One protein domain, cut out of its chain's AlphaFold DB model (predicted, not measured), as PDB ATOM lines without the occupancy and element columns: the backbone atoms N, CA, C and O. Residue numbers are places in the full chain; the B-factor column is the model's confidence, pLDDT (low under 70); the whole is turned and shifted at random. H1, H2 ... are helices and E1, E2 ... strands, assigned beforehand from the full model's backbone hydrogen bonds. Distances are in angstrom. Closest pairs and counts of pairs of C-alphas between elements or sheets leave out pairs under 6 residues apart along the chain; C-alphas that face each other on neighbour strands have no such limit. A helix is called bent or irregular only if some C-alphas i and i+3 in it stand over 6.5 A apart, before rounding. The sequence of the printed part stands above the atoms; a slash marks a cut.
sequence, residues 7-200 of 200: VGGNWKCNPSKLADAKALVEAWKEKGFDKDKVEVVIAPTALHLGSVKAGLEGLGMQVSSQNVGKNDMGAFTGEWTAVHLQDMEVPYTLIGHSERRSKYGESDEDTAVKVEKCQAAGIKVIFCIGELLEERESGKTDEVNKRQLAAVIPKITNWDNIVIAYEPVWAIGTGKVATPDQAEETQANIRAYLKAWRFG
ATOM      1  N   VAL A   7     137.830  23.836 400.400       97.31
ATOM      2  CA  VAL A   7     136.851  23.795 399.307       97.31
ATOM      3  C   VAL A   7     137.132  24.953 398.355       97.31
ATOM      4  O   VAL A   7     137.035  26.121 398.728       97.31
ATOM      5  N   GLY A   8     137.492  24.619 397.116       97.62
ATOM      6  CA  GLY A   8     137.766  25.585 396.054       97.62
ATOM      7  C   GLY A   8     136.599  25.713 395.076       97.62
ATOM      8  O   GLY A   8     136.135  24.715 394.530       97.62
ATOM      9  N   GLY A   9     136.148  26.938 394.813       97.62
ATOM     10  CA  GLY A   9     135.170  27.263 393.778       97.62
ATOM     11  C   GLY A   9     135.835  27.925 392.574       97.62
ATOM     12  O   GLY A   9     135.942  29.148 392.536       97.62
ATOM     13  N   ASN A  10     136.265  27.139 391.580       98.56
ATOM     14  CA  ASN A  10     136.770  27.674 390.312       98.56
ATOM     15  C   ASN A  10     135.610  28.013 389.366       98.56
ATOM     16  O   ASN A  10     134.979  27.115 388.812       98.56
ATOM     17  N   TRP A  11     135.339  29.304 389.152       98.19
ATOM     18  CA  TRP A  11     134.256  29.747 388.262       98.19
ATOM     19  C   TRP A  11     134.593  29.595 386.774       98.19
ATOM     20  O   TRP A  11     133.707  29.706 385.923       98.19
ATOM     21  N   LYS A  12     135.861  29.317 386.444       97.88
ATOM     22  CA  LYS A  12     136.365  29.265 385.068       97.88
ATOM     23  C   LYS A  12     136.035  30.574 384.333       97.88
ATOM     24  O   LYS A  12     136.046  31.647 384.933       97.88
ATOM     25  N   CYS A  13     135.704  30.506 383.046       97.62
ATOM     26  CA  CYS A  13     135.304  31.663 382.244       97.62
ATOM     27  C   CYS A  13     133.838  32.091 382.500       97.62
ATOM     28  O   CYS A  13     133.054  32.198 381.562       97.62
ATOM     29  N   ASN A  14     133.440  32.275 383.767       98.06
ATOM     30  CA  ASN A  14     132.085  32.680 384.160       98.06
ATOM     31  C   ASN A  14     132.072  33.558 385.427       98.06
ATOM     32  O   ASN A  14     133.008  33.508 386.228       98.06
ATOM     33  N   PRO A  15     130.975  34.305 385.661       97.62
ATOM     34  CA  PRO A  15     129.914  34.636 384.698       97.62
ATOM     35  C   PRO A  15     130.383  35.696 383.684       97.62
ATOM     36  O   PRO A  15     131.515  36.166 383.764       97.62
ATOM     37  N   SER A  16     129.535  36.075 382.721       97.00
ATOM     38  CA  SER A  16     129.864  37.109 381.724       97.00
ATOM     39  C   SER A  16     129.633  38.539 382.223       97.00
ATOM     40  O   SER A  16     130.309  39.460 381.771       97.00
ATOM     41  N   LYS A  17     128.691  38.742 383.154       98.12
ATOM     42  CA  LYS A  17     128.362  40.059 383.711       98.12
ATOM     43  C   LYS A  17     128.887  40.196 385.133       98.12
ATOM     44  O   LYS A  17     128.722  39.300 385.960       98.12
ATOM     45  N   LEU A  18     129.388  41.386 385.456       98.25
ATOM     46  CA  LEU A  18     129.787  41.730 386.820       98.25
ATOM     47  C   LEU A  18     128.616  41.642 387.816       98.25
ATOM     48  O   LEU A  18     128.815  41.249 388.962       98.25
ATOM     49  N   ALA A  19     127.398  41.994 387.394       98.31
ATOM     50  CA  ALA A  19     126.209  41.907 388.243       98.31
ATOM     51  C   ALA A  19     125.930  40.463 388.696       98.31
ATOM     52  O   ALA A  19     125.631  40.244 389.866       98.31
ATOM     53  N   ASP A  20     126.119  39.488 387.806       98.19
ATOM     54  CA  ASP A  20     125.914  38.071 388.116       98.19
ATOM     55  C   ASP A  20     127.001  37.563 389.077       98.19
ATOM     56  O   ASP A  20     126.705  36.843 390.028       98.19
ATOM     57  N   ALA A  21     128.255  37.999 388.895       98.00
ATOM     58  CA  ALA A  21     129.349  37.686 389.820       98.00
ATOM     59  C   ALA A  21     129.061  38.218 391.233       98.00
ATOM     60  O   ALA A  21     129.274  37.512 392.218       98.00
ATOM     61  N   LYS A  22     128.536  39.445 391.335       97.69
ATOM     62  CA  LYS A  22     128.111  40.032 392.612       97.69
ATOM     63  C   LYS A  22     126.928  39.274 393.210       97.69
ATOM     64  O   LYS A  22     126.965  38.970 394.393       97.69
ATOM     65  N   ALA A  23     125.928  38.911 392.408       97.31
ATOM     66  CA  ALA A  23     124.767  38.156 392.876       97.31
ATOM     67  C   ALA A  23     125.152  36.791 393.477       97.31
ATOM     68  O   ALA A  23     124.596  36.402 394.503       97.31
ATOM     69  N   LEU A  24     126.138  36.095 392.894       95.56
ATOM     70  CA  LEU A  24     126.681  34.854 393.464       95.56
ATOM     71  C   LEU A  24     127.294  35.076 394.854       95.56
ATOM     72  O   LEU A  24     127.061  34.276 395.756       95.56
ATOM     73  N   VAL A  25     128.044  36.166 395.034       96.00
ATOM     74  CA  VAL A  25     128.636  36.518 396.332       96.00
ATOM     75  C   VAL A  25     127.562  36.908 397.350       96.00
ATOM     76  O   VAL A  25     127.600  36.442 398.487       96.00
ATOM     77  N   GLU A  26     126.573  37.711 396.949       95.38
ATOM     78  CA  GLU A  26     125.448  38.090 397.815       95.38
ATOM     79  C   GLU A  26     124.684  36.863 398.326       95.38
ATOM     80  O   GLU A  26     124.350  36.793 399.508       95.38
ATOM     81  N   ALA A  27     124.486  35.848 397.476       93.81
ATOM     82  CA  ALA A  27     123.808  34.610 397.853       93.81
ATOM     83  C   ALA A  27     124.511  33.835 398.988       93.81
ATOM     84  O   ALA A  27     123.884  32.988 399.630       93.81
ATOM     85  N   TRP A  28     125.792  34.110 399.261       91.12
ATOM     86  CA  TRP A  28     126.548  33.469 400.338       91.12
ATOM     87  C   TRP A  28     126.523  34.214 401.666       91.12
ATOM     88  O   TRP A  28     126.807  33.589 402.690       91.12
ATOM     89  N   LYS A  29     126.154  35.500 401.695       87.38
ATOM     90  CA  LYS A  29     126.206  36.308 402.927       87.38
ATOM     91  C   LYS A  29     125.383  35.718 404.074       87.38
ATOM     92  O   LYS A  29     125.753  35.867 405.233       87.38
ATOM     93  N   GLU A  30     124.318  34.988 403.752       82.94
ATOM     94  CA  GLU A  30     123.425  34.354 404.730       82.94
ATOM     95  C   GLU A  30     123.707  32.857 404.957       82.94
ATOM     96  O   GLU A  30     123.053  32.213 405.775       82.94
ATOM     97  N   LYS A  31     124.664  32.261 404.234       82.75
ATOM     98  CA  LYS A  31     124.904  30.805 404.201       82.75
ATOM     99  C   LYS A  31     126.118  30.377 405.027       82.75
ATOM    100  O   LYS A  31     126.820  29.455 404.633       82.75
ATOM    101  N   GLY A  32     126.372  31.060 406.146       84.25
ATOM    102  CA  GLY A  32     127.587  30.914 406.957       84.25
ATOM    103  C   GLY A  32     128.063  29.469 407.177       84.25
ATOM    104  O   GLY A  32     127.278  28.527 407.247       84.25
ATOM    105  N   PHE A  33     129.377  29.306 407.312       93.00
ATOM    106  CA  PHE A  33     130.038  28.024 407.556       93.00
ATOM    107  C   PHE A  33     131.002  28.136 408.742       93.00
ATOM    108  O   PHE A  33     131.384  29.233 409.152       93.00
ATOM    109  N   ASP A  34     131.402  26.991 409.292       93.88
ATOM    110  CA  ASP A  34     132.384  26.927 410.374       93.88
ATOM    111  C   ASP A  34     133.796  27.195 409.823       93.88
ATOM    112  O   ASP A  34     134.459  26.308 409.273       93.88
ATOM    113  N   LYS A  35     134.233  28.451 409.957       91.56
ATOM    114  CA  LYS A  35     135.520  28.957 409.462       91.56
ATOM    115  C   LYS A  35     136.717  28.281 410.129       91.56
ATOM    116  O   LYS A  35     137.802  28.292 409.549       91.56
ATOM    117  N   ASP A  36     136.543  27.665 411.297       91.69
ATOM    118  CA  ASP A  36     137.613  26.943 411.988       91.69
ATOM    119  C   ASP A  36     137.792  25.537 411.408       91.69
ATOM    120  O   ASP A  36     138.909  25.018 411.358       91.69
ATOM    121  N   LYS A  37     136.716  24.948 410.869       94.62
ATOM    122  CA  LYS A  37     136.724  23.590 410.305       94.62
ATOM    123  C   LYS A  37     137.027  23.512 408.817       94.62
ATOM    124  O   LYS A  37     137.551  22.489 408.392       94.62
ATOM    125  N   VAL A  38     136.717  24.534 408.021       95.94
ATOM    126  CA  VAL A  38     136.937  24.496 406.565       95.94
ATOM    127  C   VAL A  38     137.488  25.819 406.048       95.94
ATOM    128  O   VAL A  38     137.104  26.892 406.502       95.94
ATOM    129  N   GLU A  39     138.434  25.738 405.120       97.06
ATOM    130  CA  GLU A  39     138.894  26.880 404.335       97.06
ATOM    131  C   GLU A  39     138.143  26.916 403.001       97.06
ATOM    132  O   GLU A  39     138.007  25.895 402.328       97.06
ATOM    133  N   VAL A  40     137.630  28.083 402.616       97.50
ATOM    134  CA  VAL A  40     136.868  28.262 401.373       97.50
ATOM    135  C   VAL A  40     137.596  29.267 400.495       97.50
ATOM    136  O   VAL A  40     137.906  30.365 400.955       97.50
ATOM    137  N   VAL A  41     137.852  28.902 399.239       98.50
ATOM    138  CA  VAL A  41     138.583  29.733 398.273       98.50
ATOM    139  C   VAL A  41     137.765  29.885 396.996       98.50
ATOM    140  O   VAL A  41     137.371  28.890 396.393       98.50
ATOM    141  N   ILE A  42     137.531  31.116 396.547       98.44
ATOM    142  CA  ILE A  42     136.761  31.411 395.332       98.44
ATOM    143  C   ILE A  42     137.694  31.958 394.252       98.44
ATOM    144  O   ILE A  42     138.384  32.950 394.478       98.44
ATOM    145  N   ALA A  43     137.699  31.334 393.074       98.75
ATOM    146  CA  ALA A  43     138.503  31.756 391.930       98.75
ATOM    147  C   ALA A  43     137.607  32.310 390.803       98.75
ATOM    148  O   ALA A  43     137.181  31.546 389.928       98.75
ATOM    149  N   PRO A  44     137.281  33.618 390.815       98.62
ATOM    150  CA  PRO A  44     136.534  34.276 389.744       98.62
ATOM    151  C   PRO A  44     137.422  34.554 388.519       98.62
ATOM    152  O   PRO A  44     138.641  34.379 388.560       98.62
ATOM    153  N   THR A  45     136.829  35.043 387.426       98.31
ATOM    154  CA  THR A  45     137.611  35.560 386.289       98.31
ATOM    155  C   THR A  45     138.506  36.724 386.730       98.31
ATOM    156  O   THR A  45     138.161  37.473 387.646       98.31
ATOM    157  N   ALA A  46     139.632  36.936 386.039       97.69
ATOM    158  CA  ALA A  46     140.557  38.033 386.346       97.69
ATOM    159  C   ALA A  46     139.867  39.414 386.329       97.69
ATOM    160  O   ALA A  46     140.129  40.250 387.189       97.69
ATOM    161  N   LEU A  47     138.912  39.618 385.413       97.56
ATOM    162  CA  LEU A  47     138.131  40.857 385.309       97.56
ATOM    163  C   LEU A  47     137.165  41.071 386.486       97.56
ATOM    164  O   LEU A  47     136.795  42.204 386.779       97.56
ATOM    165  N   HIS A  48     136.750  40.001 387.169       98.56
ATOM    166  CA  HIS A  48     135.854  40.070 388.325       98.56
ATOM    167  C   HIS A  48     136.593  39.995 389.670       98.56
ATOM    168  O   HIS A  48     135.984  40.271 390.704       98.56
ATOM    169  N   LEU A  49     137.891  39.675 389.666       98.44
ATOM    170  CA  LEU A  49     138.688  39.361 390.854       98.44
ATOM    171  C   LEU A  49     138.601  40.424 391.953       98.44
ATOM    172  O   LEU A  49     138.258  40.097 393.086       98.44
ATOM    173  N   GLY A  50     138.836  41.697 391.618       98.12
ATOM    174  CA  GLY A  50     138.789  42.785 392.602       98.12
ATOM    175  C   GLY A  50     137.397  42.996 393.207       98.12
ATOM    176  O   GLY A  50     137.260  43.163 394.416       98.12
ATOM    177  N   SER A  51     136.343  42.921 392.384       98.31
ATOM    178  CA  SER A  51     134.961  43.069 392.865       98.31
ATOM    179  C   SER A  51     134.521  41.901 393.745       98.31
ATOM    180  O   SER A  51     133.824  42.108 394.735       98.31
ATOM    181  N   VAL A  52     134.927  40.678 393.398       98.31
ATOM    182  CA  VAL A  52     134.632  39.485 394.197       98.31
ATOM    183  C   VAL A  52     135.427  39.507 395.500       98.31
ATOM    184  O   VAL A  52     134.826  39.271 396.540       98.31
ATOM    185  N   LYS A  53     136.720  39.879 395.488       98.19
ATOM    186  CA  LYS A  53     137.523  40.064 396.714       98.19
ATOM    187  C   LYS A  53     136.804  40.983 397.705       98.19
ATOM    188  O   LYS A  53     136.598  40.591 398.846       98.19
ATOM    189  N   ALA A  54     136.376  42.162 397.246       97.75
ATOM    190  CA  ALA A  54     135.665  43.125 398.085       97.75
ATOM    191  C   ALA A  54     134.332  42.569 398.621       97.75
ATOM    192  O   ALA A  54     134.005  42.751 399.786       97.75
ATOM    193  N   GLY A  55     133.565  41.853 397.793       96.94
ATOM    194  CA  GLY A  55     132.292  41.268 398.224       96.94
ATOM    195  C   GLY A  55     132.426  40.132 399.247       96.94
ATOM    196  O   GLY A  55     131.482  39.881 399.995       96.94
ATOM    197  N   LEU A  56     133.573  39.445 399.283       96.38
ATOM    198  CA  LEU A  56     133.853  38.350 400.219       96.38
ATOM    199  C   LEU A  56     134.353  38.830 401.592       96.38
ATOM    200  O   LEU A  56     134.487  38.014 402.510       96.38
ATOM    201  N   GLU A  57     134.627  40.126 401.754       94.62
ATOM    202  CA  GLU A  57     135.102  40.692 403.014       94.62
ATOM    203  C   GLU A  57     134.128  40.383 404.168       94.62
ATOM    204  O   GLU A  57     132.908  40.480 404.041       94.62
ATOM    205  N   GLY A  58     134.667  39.917 405.299       92.88
ATOM    206  CA  GLY A  58     133.878  39.483 406.460       92.88
ATOM    207  C   GLY A  58     133.239  38.086 406.344       92.88
ATOM    208  O   GLY A  58     132.917  37.470 407.369       92.88
ATOM    209  N   LEU A  59     133.139  37.502 405.143       94.31
ATOM    210  CA  LEU A  59     132.509  36.187 404.944       94.31
ATOM    211  C   LEU A  59     133.411  35.010 405.338       94.31
ATOM    212  O   LEU A  59     132.941  33.882 405.460       94.31
ATOM    213  N   GLY A  60     134.696  35.264 405.610       94.50
ATOM    214  CA  GLY A  60     135.676  34.224 405.949       94.50
ATOM    215  C   GLY A  60     136.097  33.357 404.763       94.50
ATOM    216  O   GLY A  60     136.698  32.307 404.967       94.50
ATOM    217  N   MET A  61     135.778  33.785 403.542       96.19
ATOM    218  CA  MET A  61     136.211  33.154 402.300       96.19
ATOM    219  C   MET A  61     137.441  33.884 401.758       96.19
ATOM    220  O   MET A  61     137.545  35.104 401.867       96.19
ATOM    221  N   GLN A  62     138.360  33.136 401.160       97.75
ATOM    222  CA  GLN A  62     139.531  33.663 400.469       97.75
ATOM    223  C   GLN A  62     139.231  33.818 398.975       97.75
ATOM    224  O   GLN A  62     138.372  33.126 398.422       97.75
ATOM    225  N   VAL A  63     139.975  34.692 398.300       98.56
ATOM    226  CA  VAL A  63     139.912  34.849 396.844       98.56
ATOM    227  C   VAL A  63     141.169  34.269 396.188       98.56
ATOM    228  O   VAL A  63     142.243  34.261 396.787       98.56
ATOM    229  N   SER A  64     141.039  33.784 394.957       98.81
ATOM    230  CA  SER A  64     142.137  33.243 394.159       98.81
ATOM    231  C   SER A  64     142.107  33.790 392.739       98.81
ATOM    232  O   SER A  64     141.037  33.913 392.146       98.81
ATOM    233  N   SER A  65     143.266  34.026 392.130       98.75
ATOM    234  CA  SER A  65     143.333  34.097 390.665       98.75
ATOM    235  C   SER A  65     143.227  32.696 390.051       98.75
ATOM    236  O   SER A  65     143.548  31.690 390.685       98.75
ATOM    237  N   GLN A  66     142.772  32.611 388.800       98.81
ATOM    238  CA  GLN A  66     142.661  31.338 388.062       98.81
ATOM    239  C   GLN A  66     143.949  30.934 387.324       98.81
ATOM    240  O   GLN A  66     144.041  29.834 386.786       98.81
ATOM    241  N   ASN A  67     144.915  31.844 387.240       98.69
ATOM    242  CA  ASN A  67     146.215  31.661 386.605       98.69
ATOM    243  C   ASN A  67     147.166  32.735 387.145       98.69
ATOM    244  O   ASN A  67     146.716  33.713 387.743       98.69
ATOM    245  N   VAL A  68     148.456  32.582 386.867       98.31
ATOM    246  CA  VAL A  68     149.480  33.622 386.961       98.31
ATOM    247  C   VAL A  68     150.500  33.401 385.843       98.31
ATOM    248  O   VAL A  68     150.718  32.267 385.407       98.31
ATOM    249  N   GLY A  69     151.106  34.467 385.341       97.69
ATOM    250  CA  GLY A  69     152.155  34.406 384.334       97.69
ATOM    251  C   GLY A  69     153.469  33.869 384.897       97.69
ATOM    252  O   GLY A  69     153.792  34.059 386.067       97.69
ATOM    253  N   LYS A  70     154.250  33.207 384.035       97.25
ATOM    254  CA  LYS A  70     155.595  32.695 384.366       97.25
ATOM    255  C   LYS A  70     156.690  33.762 384.299       97.25
ATOM    256  O   LYS A  70     157.837  33.479 384.619       97.25
ATOM    257  N   ASN A  71     156.350  34.960 383.837       95.88
ATOM    258  CA  ASN A  71     157.299  36.030 383.573       95.88
ATOM    259  C   ASN A  71     157.451  36.959 384.783       95.88
ATOM    260  O   ASN A  71     156.585  37.007 385.656       95.88
ATOM    261  N   ASP A  72     158.543  37.718 384.811       95.06
ATOM    262  CA  ASP A  72     158.653  38.911 385.654       95.06
ATOM    263  C   ASP A  72     157.879  40.089 385.046       95.06
ATOM    264  O   ASP A  72     157.287  39.987 383.967       95.06
ATOM    265  N   MET A  73     157.873  41.222 385.749       96.44
ATOM    266  CA  MET A  73     157.328  42.471 385.219       96.44
ATOM    267  C   MET A  73     158.022  42.844 383.905       96.44
ATOM    268  O   MET A  73     159.249  42.849 383.824       96.44
ATOM    269  N   GLY A  74     157.244  43.155 382.865       96.94
ATOM    270  CA  GLY A  74     157.792  43.449 381.544       96.94
ATOM    271  C   GLY A  74     156.758  43.422 380.421       96.94
ATOM    272  O   GLY A  74     155.554  43.531 380.655       96.94
ATOM    273  N   ALA A  75     157.241  43.275 379.186       97.50
ATOM    274  CA  ALA A  75     156.445  43.343 377.960       97.50
ATOM    275  C   ALA A  75     155.673  42.038 377.668       97.50
ATOM    276  O   ALA A  75     155.928  41.355 376.679       97.50
ATOM    277  N   PHE A  76     154.714  41.702 378.534       97.38
ATOM    278  CA  PHE A  76     153.872  40.503 378.432       97.38
ATOM    279  C   PHE A  76     152.390  40.888 378.409       97.38
ATOM    280  O   PHE A  76     151.650  40.653 379.362       97.38
ATOM    281  N   THR A  77     151.967  41.544 377.326       97.75
ATOM    282  CA  THR A  77     150.598  42.055 377.158       97.75
ATOM    283  C   THR A  77     149.553  40.975 377.443       97.75
ATOM    284  O   THR A  77     149.527  39.942 376.780       97.75
ATOM    285  N   GLY A  78     148.667  41.245 378.406       96.56
ATOM    286  CA  GLY A  78     147.575  40.349 378.805       96.56
ATOM    287  C   GLY A  78     147.883  39.444 380.003       96.56
ATOM    288  O   GLY A  78     146.951  38.878 380.567       96.56
ATOM    289  N   GLU A  79     149.143  39.348 380.433       97.88
ATOM    290  CA  GLU A  79     149.531  38.563 381.607       97.88
ATOM    291  C   GLU A  79     149.558  39.409 382.889       97.88
ATOM    292  O   GLU A  79     149.734  40.628 382.874       97.88
ATOM    293  N   TRP A  80     149.449  38.730 384.027       97.62
ATOM    294  CA  TRP A  80     149.744  39.277 385.349       97.62
ATOM    295  C   TRP A  80     150.706  38.340 386.080       97.62
ATOM    296  O   TRP A  80     150.715  37.139 385.830       97.62
ATOM    297  N   THR A  81     151.529  38.869 386.980       98.00
ATOM    298  CA  THR A  81     152.564  38.111 387.692       98.00
ATOM    299  C   THR A  81     152.186  37.925 389.161       98.00
ATOM    300  O   THR A  81     151.213  38.509 389.647       98.00
ATOM    301  N   ALA A  82     152.971  37.129 389.890       98.06
ATOM    302  CA  ALA A  82     152.771  36.931 391.324       98.06
ATOM    303  C   ALA A  82     152.898  38.240 392.130       98.06
ATOM    304  O   ALA A  82     152.247  38.382 393.160       98.06
ATOM    305  N   VAL A  83     153.664  39.217 391.629       97.88
ATOM    306  CA  VAL A  83     153.816  40.540 392.258       97.88
ATOM    307  C   VAL A  83     152.510  41.340 392.203       97.88
ATOM    308  O   VAL A  83     152.150  41.965 393.193       97.88
ATOM    309  N   HIS A  84     151.745  41.267 391.104       98.50
ATOM    310  CA  HIS A  84     150.414  41.892 391.056       98.50
ATOM    311  C   HIS A  84     149.462  41.275 392.085       98.50
ATOM    312  O   HIS A  84     148.703  41.985 392.733       98.50
ATOM    313  N   LEU A  85     149.500  39.948 392.243       98.44
ATOM    314  CA  LEU A  85     148.661  39.262 393.229       98.44
ATOM    315  C   LEU A  85     149.055  39.643 394.658       98.44
ATOM    316  O   LEU A  85     148.174  39.826 395.492       98.44
ATOM    317  N   GLN A  86     150.355  39.796 394.921       98.31
ATOM    318  CA  GLN A  86     150.868  40.248 396.212       98.31
ATOM    319  C   GLN A  86     150.373  41.661 396.547       98.31
ATOM    320  O   GLN A  86     149.824  41.860 397.625       98.31
ATOM    321  N   ASP A  87     150.510  42.607 395.616       98.19
ATOM    322  CA  ASP A  87     150.045  43.993 395.771       98.19
ATOM    323  C   ASP A  87     148.527  44.080 395.996       98.19
ATOM    324  O   ASP A  87     148.049  44.785 396.880       98.19
ATOM    325  N   MET A  88     147.753  43.282 395.255       97.81
ATOM    326  CA  MET A  88     146.294  43.216 395.397       97.81
ATOM    327  C   MET A  88     145.824  42.410 396.621       97.81
ATOM    328  O   MET A  88     144.612  42.285 396.839       97.81
ATOM    329  N   GLU A  89     146.752  41.841 397.394       98.12
ATOM    330  CA  GLU A  89     146.510  40.927 398.516       98.12
ATOM    331  C   GLU A  89     145.582  39.761 398.127       98.12
ATOM    332  O   GLU A  89     144.612  39.436 398.816       98.12
ATOM    333  N   VAL A  90     145.838  39.156 396.967       98.56
ATOM    334  CA  VAL A  90     145.156  37.945 396.499       98.56
ATOM    335  C   VAL A  90     145.955  36.735 396.993       98.56
ATOM    336  O   VAL A  90     147.033  36.463 396.469       98.56
ATOM    337  N   PRO A  91     145.465  35.989 397.998       98.00
ATOM    338  CA  PRO A  91     146.279  35.017 398.730       98.00
ATOM    339  C   PRO A  91     146.531  33.708 397.977       98.00
ATOM    340  O   PRO A  91     147.474  32.996 398.320       98.00
ATOM    341  N   TYR A  92     145.699  33.373 396.987       98.88
ATOM    342  CA  TYR A  92     145.768  32.114 396.246       98.88
ATOM    343  C   TYR A  92     145.869  32.326 394.730       98.88
ATOM    344  O   TYR A  92     145.347  33.294 394.176       98.88
ATOM    345  N   THR A  93     146.470  31.359 394.037       98.81
ATOM    346  CA  THR A  93     146.292  31.176 392.591       98.81
ATOM    347  C   THR A  93     146.172  29.700 392.225       98.81
ATOM    348  O   THR A  93     146.777  28.841 392.868       98.81
ATOM    349  N   LEU A  94     145.442  29.405 391.149       98.81
ATOM    350  CA  LEU A  94     145.507  28.109 390.471       98.81
ATOM    351  C   LEU A  94     146.701  28.082 389.507       98.81
ATOM    352  O   LEU A  94     146.980  29.077 388.833       98.81
ATOM    353  N   ILE A  95     147.385  26.939 389.428       98.81
ATOM    354  CA  ILE A  95     148.467  26.662 388.467       98.81
ATOM    355  C   ILE A  95     148.294  25.235 387.938       98.81
ATOM    356  O   ILE A  95     148.038  24.322 388.720       98.81
ATOM    357  N   GLY A  96     148.460  25.024 386.629       98.44
ATOM    358  CA  GLY A  96     148.436  23.684 386.037       98.44
ATOM    359  C   GLY A  96     147.040  23.106 385.820       98.44
ATOM    360  O   GLY A  96     146.915  21.899 385.631       98.44
ATOM    361  N   HIS A  97     145.983  23.924 385.860       98.50
ATOM    362  CA  HIS A  97     144.618  23.450 385.607       98.50
ATOM    363  C   HIS A  97     144.543  22.769 384.233       98.50
ATOM    364  O   HIS A  97     145.079  23.286 383.249       98.50
ATOM    365  N   SER A  98     143.853  21.633 384.143       96.88
ATOM    366  CA  SER A  98     143.762  20.802 382.931       96.88
ATOM    367  C   SER A  98     143.390  21.580 381.658       96.88
ATOM    368  O   SER A  98     143.951  21.343 380.587       96.88
ATOM    369  N   GLU A  99     142.502  22.573 381.759       96.50
ATOM    370  CA  GLU A  99     142.143  23.464 380.642       96.50
ATOM    371  C   GLU A  99     143.309  24.340 380.153       96.50
ATOM    372  O   GLU A  99     143.382  24.624 378.961       96.50
ATOM    373  N   ARG A 100     144.232  24.756 381.030       98.31
ATOM    374  CA  ARG A 100     145.444  25.492 380.631       98.31
ATOM    375  C   ARG A 100     146.439  24.587 379.921       98.31
ATOM    376  O   ARG A 100     146.946  24.961 378.866       98.31
ATOM    377  N   ARG A 101     146.647  23.381 380.451       97.69
ATOM    378  CA  ARG A 101     147.516  22.368 379.835       97.69
ATOM    379  C   ARG A 101     147.028  22.001 378.432       97.69
ATOM    380  O   ARG A 101     147.777  22.098 377.470       97.69
ATOM    381  N   SER A 102     145.744  21.665 378.307       94.44
ATOM    382  CA  SER A 102     145.155  21.179 377.051       94.44
ATOM    383  C   SER A 102     144.862  22.270 376.017       94.44
ATOM    384  O   SER A 102     145.092  22.048 374.833       94.44
ATOM    385  N   LYS A 103     144.353  23.444 376.422       96.12
ATOM    386  CA  LYS A 103     143.914  24.490 375.472       96.12
ATOM    387  C   LYS A 103     144.969  25.559 375.202       96.12
ATOM    388  O   LYS A 103     144.898  26.217 374.171       96.12
ATOM    389  N   TYR A 104     145.906  25.757 376.128       97.50
ATOM    390  CA  TYR A 104     146.905  26.830 376.061       97.50
ATOM    391  C   TYR A 104     148.348  26.309 376.092       97.50
ATOM    392  O   TYR A 104     149.273  27.115 376.094       97.50
ATOM    393  N   GLY A 105     148.548  24.985 376.109       97.75
ATOM    394  CA  GLY A 105     149.872  24.366 376.041       97.75
ATOM    395  C   GLY A 105     150.749  24.602 377.272       97.75
ATOM    396  O   GLY A 105     151.969  24.602 377.152       97.75
ATOM    397  N   GLU A 106     150.155  24.836 378.447       98.44
ATOM    398  CA  GLU A 106     150.910  25.032 379.692       98.44
ATOM    399  C   GLU A 106     151.660  23.747 380.087       98.44
ATOM    400  O   GLU A 106     151.036  22.739 380.436       98.44
ATOM    401  N   SER A 107     152.995  23.783 380.007       98.56
ATOM    402  CA  SER A 107     153.868  22.632 380.276       98.56
ATOM    403  C   SER A 107     154.184  22.448 381.764       98.56
ATOM    404  O   SER A 107     153.936  23.330 382.589       98.56
ATOM    405  N   ASP A 108     154.770  21.302 382.116       98.69
ATOM    406  CA  ASP A 108     155.214  21.018 383.484       98.69
ATOM    407  C   ASP A 108     156.293  22.024 383.941       98.69
ATOM    408  O   ASP A 108     156.230  22.542 385.057       98.69
ATOM    409  N   GLU A 109     157.204  22.411 383.047       98.56
ATOM    410  CA  GLU A 109     158.228  23.437 383.286       98.56
ATOM    411  C   GLU A 109     157.605  24.817 383.513       98.56
ATOM    412  O   GLU A 109     157.988  25.526 384.447       98.56
ATOM    413  N   ASP A 110     156.604  25.187 382.707       98.69
ATOM    414  CA  ASP A 110     155.876  26.443 382.883       98.69
ATOM    415  C   ASP A 110     155.202  26.496 384.254       98.69
ATOM    416  O   ASP A 110     155.256  27.526 384.933       98.69
ATOM    417  N   THR A 111     154.608  25.385 384.700       98.75
ATOM    418  CA  THR A 111     154.012  25.329 386.037       98.75
ATOM    419  C   THR A 111     155.053  25.426 387.147       98.75
ATOM    420  O   THR A 111     154.815  26.137 388.122       98.75
ATOM    421  N   ALA A 112     156.225  24.806 386.986       98.69
ATOM    422  CA  ALA A 112     157.307  24.869 387.964       98.69
ATOM    423  C   ALA A 112     157.811  26.306 388.165       98.69
ATOM    424  O   ALA A 112     157.939  26.759 389.304       98.69
ATOM    425  N   VAL A 113     158.004  27.057 387.074       98.69
ATOM    426  CA  VAL A 113     158.394  28.478 387.133       98.69
ATOM    427  C   VAL A 113     157.313  29.322 387.814       98.69
ATOM    428  O   VAL A 113     157.623  30.172 388.650       98.69
ATOM    429  N   LYS A 114     156.032  29.086 387.503       98.81
ATOM    430  CA  LYS A 114     154.922  29.808 388.146       98.81
ATOM    431  C   LYS A 114     154.856  29.537 389.649       98.81
ATOM    432  O   LYS A 114     154.687  30.481 390.416       98.81
ATOM    433  N   VAL A 115     155.025  28.279 390.076       98.75
ATOM    434  CA  VAL A 115     155.044  27.928 391.506       98.75
ATOM    435  C   VAL A 115     156.207  28.607 392.218       98.75
ATOM    436  O   VAL A 115     155.983  29.220 393.258       98.75
ATOM    437  N   GLU A 116     157.415  28.567 391.650       98.50
ATOM    438  CA  GLU A 116     158.596  29.237 392.211       98.50
ATOM    439  C   GLU A 116     158.340  30.734 392.442       98.50
ATOM    440  O   GLU A 116     158.568  31.251 393.538       98.50
ATOM    441  N   LYS A 117     157.780  31.422 391.439       98.44
ATOM    442  CA  LYS A 117     157.446  32.850 391.539       98.44
ATOM    443  C   LYS A 117     156.357  33.132 392.575       98.44
ATOM    444  O   LYS A 117     156.465  34.107 393.315       98.44
ATOM    445  N   CYS A 118     155.330  32.287 392.672       98.56
ATOM    446  CA  CYS A 118     154.300  32.419 393.705       98.56
ATOM    447  C   CYS A 118     154.858  32.225 395.115       98.56
ATOM    448  O   CYS A 118     154.572  33.037 395.990       98.56
ATOM    449  N   GLN A 119     155.685  31.199 395.326       97.38
ATOM    450  CA  GLN A 119     156.325  30.941 396.617       97.38
ATOM    451  C   GLN A 119     157.209  32.121 397.043       97.38
ATOM    452  O   GLN A 119     157.139  32.546 398.193       97.38
ATOM    453  N   ALA A 120     157.974  32.703 396.109       97.19
ATOM    454  CA  ALA A 120     158.797  33.885 396.367       97.19
ATOM    455  C   ALA A 120     157.972  35.134 396.741       97.19
ATOM    456  O   ALA A 120     158.422  35.948 397.543       97.19
ATOM    457  N   ALA A 121     156.758  35.271 396.199       97.44
ATOM    458  CA  ALA A 121     155.841  36.376 396.495       97.44
ATOM    459  C   ALA A 121     154.891  36.102 397.683       97.44
ATOM    460  O   ALA A 121     154.055  36.943 398.008       97.44
ATOM    461  N   GLY A 122     154.992  34.937 398.335       97.38
ATOM    462  CA  GLY A 122     154.103  34.546 399.436       97.38
ATOM    463  C   GLY A 122     152.680  34.166 399.005       97.38
ATOM    464  O   GLY A 122     151.790  34.083 399.850       97.38
ATOM    465  N   ILE A 123     152.455  33.917 397.712       98.50
ATOM    466  CA  ILE A 123     151.159  33.504 397.164       98.50
ATOM    467  C   ILE A 123     151.008  31.992 397.314       98.50
ATOM    468  O   ILE A 123     151.857  31.215 396.864       98.50
ATOM    469  N   LYS A 124     149.903  31.560 397.924       98.69
ATOM    470  CA  LYS A 124     149.569  30.143 398.052       98.69
ATOM    471  C   LYS A 124     149.126  29.581 396.704       98.69
ATOM    472  O   LYS A 124     148.444  30.244 395.923       98.69
ATOM    473  N   VAL A 125     149.488  28.336 396.428       98.81
ATOM    474  CA  VAL A 125     149.225  27.697 395.137       98.81
ATOM    475  C   VAL A 125     148.261  26.535 395.311       98.81
ATOM    476  O   VAL A 125     148.520  25.613 396.082       98.81
ATOM    477  N   ILE A 126     147.179  26.556 394.538       98.81
ATOM    478  CA  ILE A 126     146.361  25.379 394.249       98.81
ATOM    479  C   ILE A 126     146.933  24.765 392.967       98.81
ATOM    480  O   ILE A 126     146.679  25.248 391.862       98.81
ATOM    481  N   PHE A 127     147.778  23.749 393.125       98.81
ATOM    482  CA  PHE A 127     148.469  23.085 392.029       98.81
ATOM    483  C   PHE A 127     147.627  21.927 391.499       98.81
ATOM    484  O   PHE A 127     147.401  20.937 392.198       98.81
ATOM    485  N   CYS A 128     147.149  22.069 390.268       98.69
ATOM    486  CA  CYS A 128     146.306  21.088 389.608       98.69
ATOM    487  C   CYS A 128     147.155  20.053 388.857       98.69
ATOM    488  O   CYS A 128     148.074  20.396 388.099       98.69
ATOM    489  N   ILE A 129     146.813  18.784 389.061       98.50
ATOM    490  CA  ILE A 129     147.418  17.622 388.403       98.50
ATOM    491  C   ILE A 129     146.329  16.646 387.976       98.50
ATOM    492  O   ILE A 129     145.244  16.637 388.552       98.50
ATOM    493  N   GLY A 130     146.618  15.813 386.990       97.50
ATOM    494  CA  GLY A 130     145.678  14.813 386.517       97.50
ATOM    495  C   GLY A 130     146.022  14.265 385.144       97.50
ATOM    496  O   GLY A 130     146.687  14.922 384.337       97.50
ATOM    497  N   GLU A 131     145.545  13.052 384.899       96.56
ATOM    498  CA  GLU A 131     145.704  12.308 383.658       96.56
ATOM    499  C   GLU A 131     144.474  12.414 382.745       96.56
ATOM    500  O   GLU A 131     143.322  12.448 383.198       96.56
ATOM    501  N   LEU A 132     144.726  12.423 381.437       94.12
ATOM    502  CA  LEU A 132     143.724  12.333 380.380       94.12
ATOM    503  C   LEU A 132     143.086  10.938 380.324       94.12
ATOM    504  O   LEU A 132     143.589   9.968 380.892       94.12
ATOM    505  N   LEU A 133     141.978  10.816 379.584       91.88
ATOM    506  CA  LEU A 133     141.265   9.543 379.435       91.88
ATOM    507  C   LEU A 133     142.145   8.434 378.852       91.88
ATOM    508  O   LEU A 133     142.175   7.335 379.394       91.88
ATOM    509  N   GLU A 134     142.906   8.735 377.806       92.81
ATOM    510  CA  GLU A 134     143.806   7.766 377.169       92.81
ATOM    511  C   GLU A 134     144.947   7.337 378.108       92.81
ATOM    512  O   GLU A 134     145.373   6.182 378.113       92.81
ATOM    513  N   GLU A 135     145.428   8.250 378.955       95.25
ATOM    514  CA  GLU A 135     146.455   7.965 379.961       95.25
ATOM    515  C   GLU A 135     145.896   7.071 381.081       95.25
ATOM    516  O   GLU A 135     146.555   6.115 381.490       95.25
ATOM    517  N   ARG A 136     144.653   7.310 381.524       93.94
ATOM    518  CA  ARG A 136     143.927   6.429 382.458       93.94
ATOM    519  C   ARG A 136     143.767   5.023 381.874       93.94
ATOM    520  O   ARG A 136     144.116   4.043 382.526       93.94
ATOM    521  N   GLU A 137     143.247   4.924 380.652       92.19
ATOM    522  CA  GLU A 137     142.951   3.647 379.984       92.19
ATOM    523  C   GLU A 137     144.216   2.848 379.640       92.19
ATOM    524  O   GLU A 137     144.174   1.621 379.598       92.19
ATOM    525  N   SER A 138     145.356   3.525 379.477       96.50
ATOM    526  CA  SER A 138     146.671   2.894 379.290       96.50
ATOM    527  C   SER A 138     147.427   2.607 380.593       96.50
ATOM    528  O   SER A 138     148.580   2.181 380.545       96.50
ATOM    529  N   GLY A 139     146.804   2.812 381.761       96.12
ATOM    530  CA  GLY A 139     147.407   2.507 383.061       96.12
ATOM    531  C   GLY A 139     148.501   3.488 383.501       96.12
ATOM    532  O   GLY A 139     149.330   3.145 384.341       96.12
ATOM    533  N   LYS A 140     148.516   4.709 382.951       97.56
ATOM    534  CA  LYS A 140     149.550   5.731 383.187       97.56
ATOM    535  C   LYS A 140     149.177   6.790 384.225       97.56
ATOM    536  O   LYS A 140     149.927   7.747 384.395       97.56
ATOM    537  N   THR A 141     148.065   6.637 384.951       96.69
ATOM    538  CA  THR A 141     147.630   7.589 385.996       96.69
ATOM    539  C   THR A 141     148.766   7.978 386.938       96.69
ATOM    540  O   THR A 141     149.057   9.161 387.115       96.69
ATOM    541  N   ASP A 142     149.448   6.991 387.513       97.00
ATOM    542  CA  ASP A 142     150.539   7.232 388.454       97.00
ATOM    543  C   ASP A 142     151.748   7.902 387.792       97.00
ATOM    544  O   ASP A 142     152.364   8.780 388.389       97.00
ATOM    545  N   GLU A 143     152.095   7.493 386.569       97.94
ATOM    546  CA  GLU A 143     153.214   8.055 385.805       97.94
ATOM    547  C   GLU A 143     152.996   9.548 385.540       97.94
ATOM    548  O   GLU A 143     153.871  10.368 385.823       97.94
ATOM    549  N   VAL A 144     151.801   9.912 385.072       98.00
ATOM    550  CA  VAL A 144     151.436  11.291 384.729       98.00
ATOM    551  C   VAL A 144     151.419  12.183 385.964       98.00
ATOM    552  O   VAL A 144     152.060  13.235 385.968       98.00
ATOM    553  N   ASN A 145     150.744  11.756 387.035       98.12
ATOM    554  CA  ASN A 145     150.669  12.541 388.267       98.12
ATOM    555  C   ASN A 145     152.060  12.712 388.908       98.12
ATOM    556  O   ASN A 145     152.394  13.804 389.370       98.12
ATOM    557  N   LYS A 146     152.914  11.674 388.886       97.69
ATOM    558  CA  LYS A 146     154.304  11.769 389.369       97.69
ATOM    559  C   LYS A 146     155.143  12.707 388.509       97.69
ATOM    560  O   LYS A 146     155.858  13.522 389.078       97.69
ATOM    561  N   ARG A 147     155.042  12.644 387.176       98.06
ATOM    562  CA  ARG A 147     155.750  13.553 386.255       98.06
ATOM    563  C   ARG A 147     155.404  15.018 386.539       98.06
ATOM    564  O   ARG A 147     156.306  15.828 386.742       98.06
ATOM    565  N   GLN A 148     154.110  15.332 386.623       98.44
ATOM    566  CA  GLN A 148     153.624  16.691 386.883       98.44
ATOM    567  C   GLN A 148     154.083  17.206 388.259       98.44
ATOM    568  O   GLN A 148     154.503  18.355 388.386       98.44
ATOM    569  N   LEU A 149     154.050  16.357 389.294       98.25
ATOM    570  CA  LEU A 149     154.548  16.705 390.627       98.25
ATOM    571  C   LEU A 149     156.075  16.856 390.665       98.25
ATOM    572  O   LEU A 149     156.572  17.791 391.291       98.25
ATOM    573  N   ALA A 150     156.821  15.978 389.994       97.56
ATOM    574  CA  ALA A 150     158.283  15.979 389.983       97.56
ATOM    575  C   ALA A 150     158.869  17.287 389.438       97.56
ATOM    576  O   ALA A 150     159.914  17.726 389.912       97.56
ATOM    577  N   ALA A 151     158.190  17.931 388.485       97.25
ATOM    578  CA  ALA A 151     158.609  19.226 387.958       97.25
ATOM    579  C   ALA A 151     158.512  20.353 389.003       97.25
ATOM    580  O   ALA A 151     159.360  21.244 389.044       97.25
ATOM    581  N   VAL A 152     157.492  20.312 389.864       97.44
ATOM    582  CA  VAL A 152     157.159  21.409 390.786       97.44
ATOM    583  C   VAL A 152     157.763  21.223 392.172       97.44
ATOM    584  O   VAL A 152     158.158  22.200 392.800       97.44
ATOM    585  N   ILE A 153     157.867  19.986 392.654       96.75
ATOM    586  CA  ILE A 153     158.376  19.664 393.991       96.75
ATOM    587  C   ILE A 153     159.714  20.364 394.323       96.75
ATOM    588  O   ILE A 153     159.791  20.980 395.387       96.75
ATOM    589  N   PRO A 154     160.737  20.372 393.439       96.31
ATOM    590  CA  PRO A 154     162.010  21.048 393.711       96.31
ATOM    591  C   PRO A 154     161.900  22.572 393.861       96.31
ATOM    592  O   PRO A 154     162.835  23.209 394.338       96.31
ATOM    593  N   LYS A 155     160.782  23.167 393.426       96.62
ATOM    594  CA  LYS A 155     160.505  24.609 393.487       96.62
ATOM    595  C   LYS A 155     159.708  25.020 394.724       96.62
ATOM    596  O   LYS A 155     159.553  26.214 394.979       96.62
ATOM    597  N   ILE A 156     159.188  24.061 395.491       96.75
ATOM    598  CA  ILE A 156     158.392  24.334 396.689       96.75
ATOM    599  C   ILE A 156     159.325  24.590 397.870       96.75
ATOM    600  O   ILE A 156     160.025  23.691 398.334       96.75
ATOM    601  N   THR A 157     159.283  25.809 398.403       95.25
ATOM    602  CA  THR A 157     160.031  26.196 399.607       95.25
ATOM    603  C   THR A 157     159.183  26.089 400.872       95.25
ATOM    604  O   THR A 157     159.717  25.794 401.939       95.25
ATOM    605  N   ASN A 158     157.860  26.266 400.765       95.56
ATOM    606  CA  ASN A 158     156.927  26.112 401.873       95.56
ATOM    607  C   ASN A 158     155.696  25.280 401.479       95.56
ATOM    608  O   ASN A 158     154.776  25.752 400.809       95.56
ATOM    609  N   TRP A 159     155.645  24.044 401.974       95.12
ATOM    610  CA  TRP A 159     154.526  23.127 401.747       95.12
ATOM    611  C   TRP A 159     153.204  23.583 402.377       95.12
ATOM    612  O   TRP A 159     152.154  23.197 401.872       95.12
ATOM    613  N   ASP A 160     153.225  24.436 403.406       94.25
ATOM    614  CA  ASP A 160     151.997  24.985 404.004       94.25
ATOM    615  C   ASP A 160     151.277  25.958 403.051       94.25
ATOM    616  O   ASP A 160     150.093  26.249 403.217       94.25
ATOM    617  N   ASN A 161     151.979  26.421 402.012       96.31
ATOM    618  CA  ASN A 161     151.446  27.283 400.963       96.31
ATOM    619  C   ASN A 161     151.034  26.510 399.698       96.31
ATOM    620  O   ASN A 161     150.758  27.141 398.678       96.31
ATOM    621  N   ILE A 162     151.003  25.172 399.728       98.00
ATOM    622  CA  ILE A 162     150.655  24.336 398.573       98.00
ATOM    623  C   ILE A 162     149.439  23.463 398.878       98.00
ATOM    624  O   ILE A 162     149.412  22.696 399.839       98.00
ATOM    625  N   VAL A 163     148.452  23.521 397.990       98.31
ATOM    626  CA  VAL A 163     147.316  22.601 397.929       98.31
ATOM    627  C   VAL A 163     147.404  21.851 396.610       98.31
ATOM    628  O   VAL A 163     147.471  22.472 395.557       98.31
ATOM    629  N   ILE A 164     147.393  20.520 396.647       98.44
ATOM    630  CA  ILE A 164     147.364  19.704 395.428       98.44
ATOM    631  C   ILE A 164     145.910  19.375 395.103       98.44
ATOM    632  O   ILE A 164     145.220  18.745 395.906       98.44
ATOM    633  N   ALA A 165     145.458  19.791 393.925       98.19
ATOM    634  CA  ALA A 165     144.145  19.476 393.385       98.19
ATOM    635  C   ALA A 165     144.284  18.371 392.331       98.19
ATOM    636  O   ALA A 165     144.711  18.629 391.207       98.19
ATOM    637  N   TYR A 166     143.934  17.137 392.698       97.75
ATOM    638  CA  TYR A 166     143.806  16.056 391.723       97.75
ATOM    639  C   TYR A 166     142.522  16.243 390.906       97.75
ATOM    640  O   TYR A 166     141.419  16.221 391.456       97.75
ATOM    641  N   GLU A 167     142.679  16.413 389.599       91.50
ATOM    642  CA  GLU A 167     141.609  16.511 388.619       91.50
ATOM    643  C   GLU A 167     141.540  15.194 387.831       91.50
ATOM    644  O   GLU A 167     142.428  14.930 387.022       91.50
ATOM    645  N   PRO A 168     140.501  14.357 387.991       89.62
ATOM    646  CA  PRO A 168     140.297  13.216 387.105       89.62
ATOM    647  C   PRO A 168     139.855  13.730 385.724       89.62
ATOM    648  O   PRO A 168     138.669  13.709 385.401       89.62
ATOM    649  N   VAL A 169     140.791  14.244 384.914       87.75
ATOM    650  CA  VAL A 169     140.497  14.900 383.621       87.75
ATOM    651  C   VAL A 169     139.748  13.950 382.694       87.75
ATOM    652  O   VAL A 169     138.830  14.355 381.984       87.75
ATOM    653  N   TRP A 170     140.063  12.661 382.786       88.12
ATOM    654  CA  TRP A 170     139.352  11.571 382.128       88.12
ATOM    655  C   TRP A 170     137.834  11.509 382.406       88.12
ATOM    656  O   TRP A 170     137.105  10.904 381.619       88.12
ATOM    657  N   ALA A 171     137.340  12.127 383.482       82.44
ATOM    658  CA  ALA A 171     135.924  12.210 383.862       82.44
ATOM    659  C   ALA A 171     135.286  13.591 383.575       82.44
ATOM    660  O   ALA A 171     134.102  13.805 383.837       82.44
ATOM    661  N   ILE A 172     136.036  14.558 383.032       82.81
ATOM    662  CA  ILE A 172     135.525  15.904 382.736       82.81
ATOM    663  C   ILE A 172     134.989  15.942 381.301       82.81
ATOM    664  O   ILE A 172     135.749  15.939 380.340       82.81
ATOM    665  N   GLY A 173     133.663  16.014 381.144       76.81
ATOM    666  CA  GLY A 173     133.027  16.167 379.826       76.81
ATOM    667  C   GLY A 173     133.071  14.919 378.934       76.81
ATOM    668  O   GLY A 173     132.742  15.010 377.757       76.81
ATOM    669  N   THR A 174     133.443  13.758 379.483       78.75
ATOM    670  CA  THR A 174     133.555  12.476 378.760       78.75
ATOM    671  C   THR A 174     132.340  11.560 378.941       78.75
ATOM    672  O   THR A 174     132.283  10.481 378.359       78.75
ATOM    673  N   GLY A 175     131.381  11.949 379.791       83.19
ATOM    674  CA  GLY A 175     130.259  11.098 380.207       83.19
ATOM    675  C   GLY A 175     130.637  10.010 381.222       83.19
ATOM    676  O   GLY A 175     129.755   9.298 381.697       83.19
ATOM    677  N   LYS A 176     131.922   9.896 381.590       82.94
ATOM    678  CA  LYS A 176     132.400   9.038 382.682       82.94
ATOM    679  C   LYS A 176     132.445   9.832 383.987       82.94
ATOM    680  O   LYS A 176     132.709  11.030 383.976       82.94
ATOM    681  N   VAL A 177     132.212   9.159 385.111       88.44
ATOM    682  CA  VAL A 177     132.259   9.759 386.453       88.44
ATOM    683  C   VAL A 177     133.242   8.964 387.302       88.44
ATOM    684  O   VAL A 177     133.151   7.739 387.356       88.44
ATOM    685  N   ALA A 178     134.172   9.657 387.958       90.12
ATOM    686  CA  ALA A 178     135.062   9.040 388.935       90.12
ATOM    687  C   ALA A 178     134.282   8.656 390.195       90.12
ATOM    688  O   ALA A 178     133.559   9.480 390.760       90.12
ATOM    689  N   THR A 179     134.432   7.413 390.651       93.62
ATOM    690  CA  THR A 179     133.884   7.002 391.948       93.62
ATOM    691  C   THR A 179     134.722   7.589 393.091       93.62
ATOM    692  O   THR A 179     135.907   7.885 392.895       93.62
ATOM    693  N   PRO A 180     134.157   7.737 394.305       94.38
ATOM    694  CA  PRO A 180     134.929   8.143 395.479       94.38
ATOM    695  C   PRO A 180     136.168   7.269 395.719       94.38
ATOM    696  O   PRO A 180     137.234   7.803 396.007       94.38
ATOM    697  N   ASP A 181     136.055   5.955 395.510       96.06
ATOM    698  CA  ASP A 181     137.168   5.018 395.688       96.06
ATOM    699  C   ASP A 181     138.288   5.243 394.662       96.06
ATOM    700  O   ASP A 181     139.461   5.232 395.025       96.06
ATOM    701  N   GLN A 182     137.954   5.528 393.396       93.69
ATOM    702  CA  GLN A 182     138.950   5.846 392.359       93.69
ATOM    703  C   GLN A 182     139.688   7.160 392.646       93.69
ATOM    704  O   GLN A 182     140.885   7.290 392.362       93.69
ATOM    705  N   ALA A 183     138.971   8.147 393.189       94.19
ATOM    706  CA  ALA A 183     139.566   9.405 393.612       94.19
ATOM    707  C   ALA A 183     140.493   9.194 394.818       94.19
ATOM    708  O   ALA A 183     141.625   9.675 394.800       94.19
ATOM    709  N   GLU A 184     140.050   8.444 395.830       96.69
ATOM    710  CA  GLU A 184     140.848   8.151 397.023       96.69
ATOM    711  C   GLU A 184     142.084   7.304 396.703       96.69
ATOM    712  O   GLU A 184     143.160   7.615 397.205       96.69
ATOM    713  N   GLU A 185     141.978   6.304 395.825       96.69
ATOM    714  CA  GLU A 185     143.120   5.511 395.349       96.69
ATOM    715  C   GLU A 185     144.214   6.419 394.768       96.69
ATOM    716  O   GLU A 185     145.367   6.394 395.205       96.69
ATOM    717  N   THR A 186     143.836   7.299 393.838       97.00
ATOM    718  CA  THR A 186     144.796   8.202 393.189       97.00
ATOM    719  C   THR A 186     145.377   9.205 394.193       97.00
ATOM    720  O   THR A 186     146.585   9.452 394.218       97.00
ATOM    721  N   GLN A 187     144.548   9.748 395.092       97.31
ATOM    722  CA  GLN A 187     145.009  10.644 396.156       97.31
ATOM    723  C   GLN A 187     145.936   9.941 397.161       97.31
ATOM    724  O   GLN A 187     146.887  10.559 397.649       97.31
ATOM    725  N   ALA A 188     145.707   8.663 397.469       97.50
ATOM    726  CA  ALA A 188     146.589   7.860 398.306       97.50
ATOM    727  C   ALA A 188     147.961   7.668 397.647       97.50
ATOM    728  O   ALA A 188     148.978   7.880 398.316       97.50
ATOM    729  N   ASN A 189     147.999   7.386 396.341       97.44
ATOM    730  CA  ASN A 189     149.241   7.267 395.571       97.44
ATOM    731  C   ASN A 189     150.022   8.589 395.526       97.44
ATOM    732  O   ASN A 189     151.233   8.599 395.757       97.44
ATOM    733  N   ILE A 190     149.332   9.720 395.329       97.62
ATOM    734  CA  ILE A 190     149.936  11.061 395.406       97.62
ATOM    735  C   ILE A 190     150.563  11.289 396.789       97.62
ATOM    736  O   ILE A 190     151.726  11.684 396.890       97.62
ATOM    737  N   ARG A 191     149.836  10.994 397.876       97.00
ATOM    738  CA  ARG A 191     150.364  11.138 399.247       97.00
ATOM    739  C   ARG A 191     151.566  10.229 399.502       97.00
ATOM    740  O   ARG A 191     152.514  10.659 400.160       97.00
ATOM    741  N   ALA A 192     151.546   8.997 398.994       96.94
ATOM    742  CA  ALA A 192     152.661   8.061 399.114       96.94
ATOM    743  C   ALA A 192     153.910   8.573 398.381       96.94
ATOM    744  O   ALA A 192     155.000   8.559 398.954       96.94
ATOM    745  N   TYR A 193     153.744   9.097 397.164       96.94
ATOM    746  CA  TYR A 193     154.831   9.685 396.384       96.94
ATOM    747  C   TYR A 193     155.472  10.886 397.094       96.94
ATOM    748  O   TYR A 193     156.690  10.931 397.260       96.94
ATOM    749  N   LEU A 194     154.659  11.816 397.606       94.81
ATOM    750  CA  LEU A 194     155.150  12.983 398.350       94.81
ATOM    751  C   LEU A 194     155.885  12.595 399.635       94.81
ATOM    752  O   LEU A 194     156.900  13.199 399.984       94.81
ATOM    753  N   LYS A 195     155.389  11.572 400.342       93.62
ATOM    754  CA  LYS A 195     156.058  11.036 401.530       93.62
ATOM    755  C   LYS A 195     157.428  10.462 401.170       93.62
ATOM    756  O   LYS A 195     158.390  10.754 401.869       93.62
ATOM    757  N   ALA A 196     157.520   9.680 400.095       91.75
ATOM    758  CA  ALA A 196     158.786   9.110 399.645       91.75
ATOM    759  C   ALA A 196     159.803  10.200 399.276       91.75
ATOM    760  O   ALA A 196     160.957  10.088 399.658       91.75
ATOM    761  N   TRP A 197     159.371  11.278 398.615       86.69
ATOM    762  CA  TRP A 197     160.265  12.386 398.271       86.69
ATOM    763  C   TRP A 197     160.772  13.158 399.499       86.69
ATOM    764  O   TRP A 197     161.940  13.508 399.572       86.69
ATOM    765  N   ARG A 198     159.905  13.420 400.489       76.81
ATOM    766  CA  ARG A 198     160.261  14.237 401.665       76.81
ATOM    767  C   ARG A 198     161.207  13.538 402.650       76.81
ATOM    768  O   ARG A 198     161.842  14.214 403.454       76.81
ATOM    769  N   PHE A 199     161.241  12.209 402.636       67.94
ATOM    770  CA  PHE A 199     162.045  11.390 403.553       67.94
ATOM    771  C   PHE A 199     163.082  10.518 402.831       67.94
ATOM    772  O   PHE A 199     163.670   9.643 403.469       67.94
ATOM    773  N   GLY A 200     163.245  10.715 401.522       52.78
ATOM    774  CA  GLY A 200     164.225  10.030 400.679       52.78
ATOM    775  C   GLY A 200     165.465  10.864 400.407       52.78
ATOM    776  O   GLY A 200     165.523  12.026 400.868       52.78
TER     777      GLY A 200
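AT A GLANCE: This is residues 7 to 200 of the 200 residues of the protein "TPI protein" of Symbiodinium sp. CCMP2592 (UniProt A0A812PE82). A sheet of six parallel strands, E1 to E6 in chain order, is curled like part of a barrel, its way across turning by 165 degrees from E1 to E6, and stays wide open between these two edge strands. H2, H3, H5, H7 and H8 lie round its outside, H1 packs on H2, and H4 and H6 lie beyond the end where the strands finish. The printed part has 194 residues with eight named helices and six named strands, in the order E1 H1 E2 H2 E3 H3 E4 H4 H5 E5 H6 H7 E6 H8, of the mixed class. It is compact, with a radius of gyration of the C-alphas of 17.2 A, and spans 45 by 40 by 34 A.

IN THESE COORDINATES: E1, residues 7 to 10, begins at C-alpha 7 (136.851, 23.795, 399.307). Then come H1, 18 to 26; E2, 39 to 43; H2, 49 to 55; E3, 62 to 65; H3, 82 to 87; E4, 92 to 95; H4, 98 to 104; and H5, 108 to 120, 18.6 A long. E5, 124 to 129, measures 16.0 A. H6, 133 to 137, precedes H7, 141 to 155, 22.6 A long and only just irregular: C-alphas 151 and 154 are 6.9 A apart. E6 is 162 to 166. H8, 180 to 198, measures 26.8 A and ends at C-alpha 198 (160.261, 14.237, 401.665).

HOW THE PARTS SIT: The strongly twisted sheet is a folded sheet, bent back on itself: E1 and E2 face E4, E5 and E6, with E3 as the hinge. Backbone pairs within hydrogen-bond range include N 9 and O 41, 2.8 A; N 64 and O 42, 2.8 A; N 94 and O 65, 3.0 A; N 126 and O 93, 2.9 A; and N 163 and O 125, 2.8 A. Each neighbour pair, with the helix or helices between, forms a strand-helix-strand unit with a right-handed crossover. H2 is over E3; H5 is over E4 and E5, at a height over the sheet of 9.8 A. H3, H4, H7 and H8 only graze the sheet. H1 touches H2, C-alphas 25 and 55 being closest at 6.3 A. H5 touches H7, closest at C-alphas 112 and 152, 4.5 A. Residues 141 to 146 of H7 touch H8, closest at C-alphas 142 and 189, 7.2 A. H6 and H7 are close but not clearly touching, C-alphas 135 and 141 being closest at 6.2 A. In the helices every O i to N i+4 pair is within hydrogen-bond range except in H7, 8 of 11.

THE WHOLE: The farthest C-alphas, of Ala 19 and Gly 200, are 51.1 A apart. The printed part has no cut. The long links are residues 27 to 38, 66 to 81 and 167 to 179. Mean pLDDT of the printed part is 95.5; residues 199 to 200 are under 70.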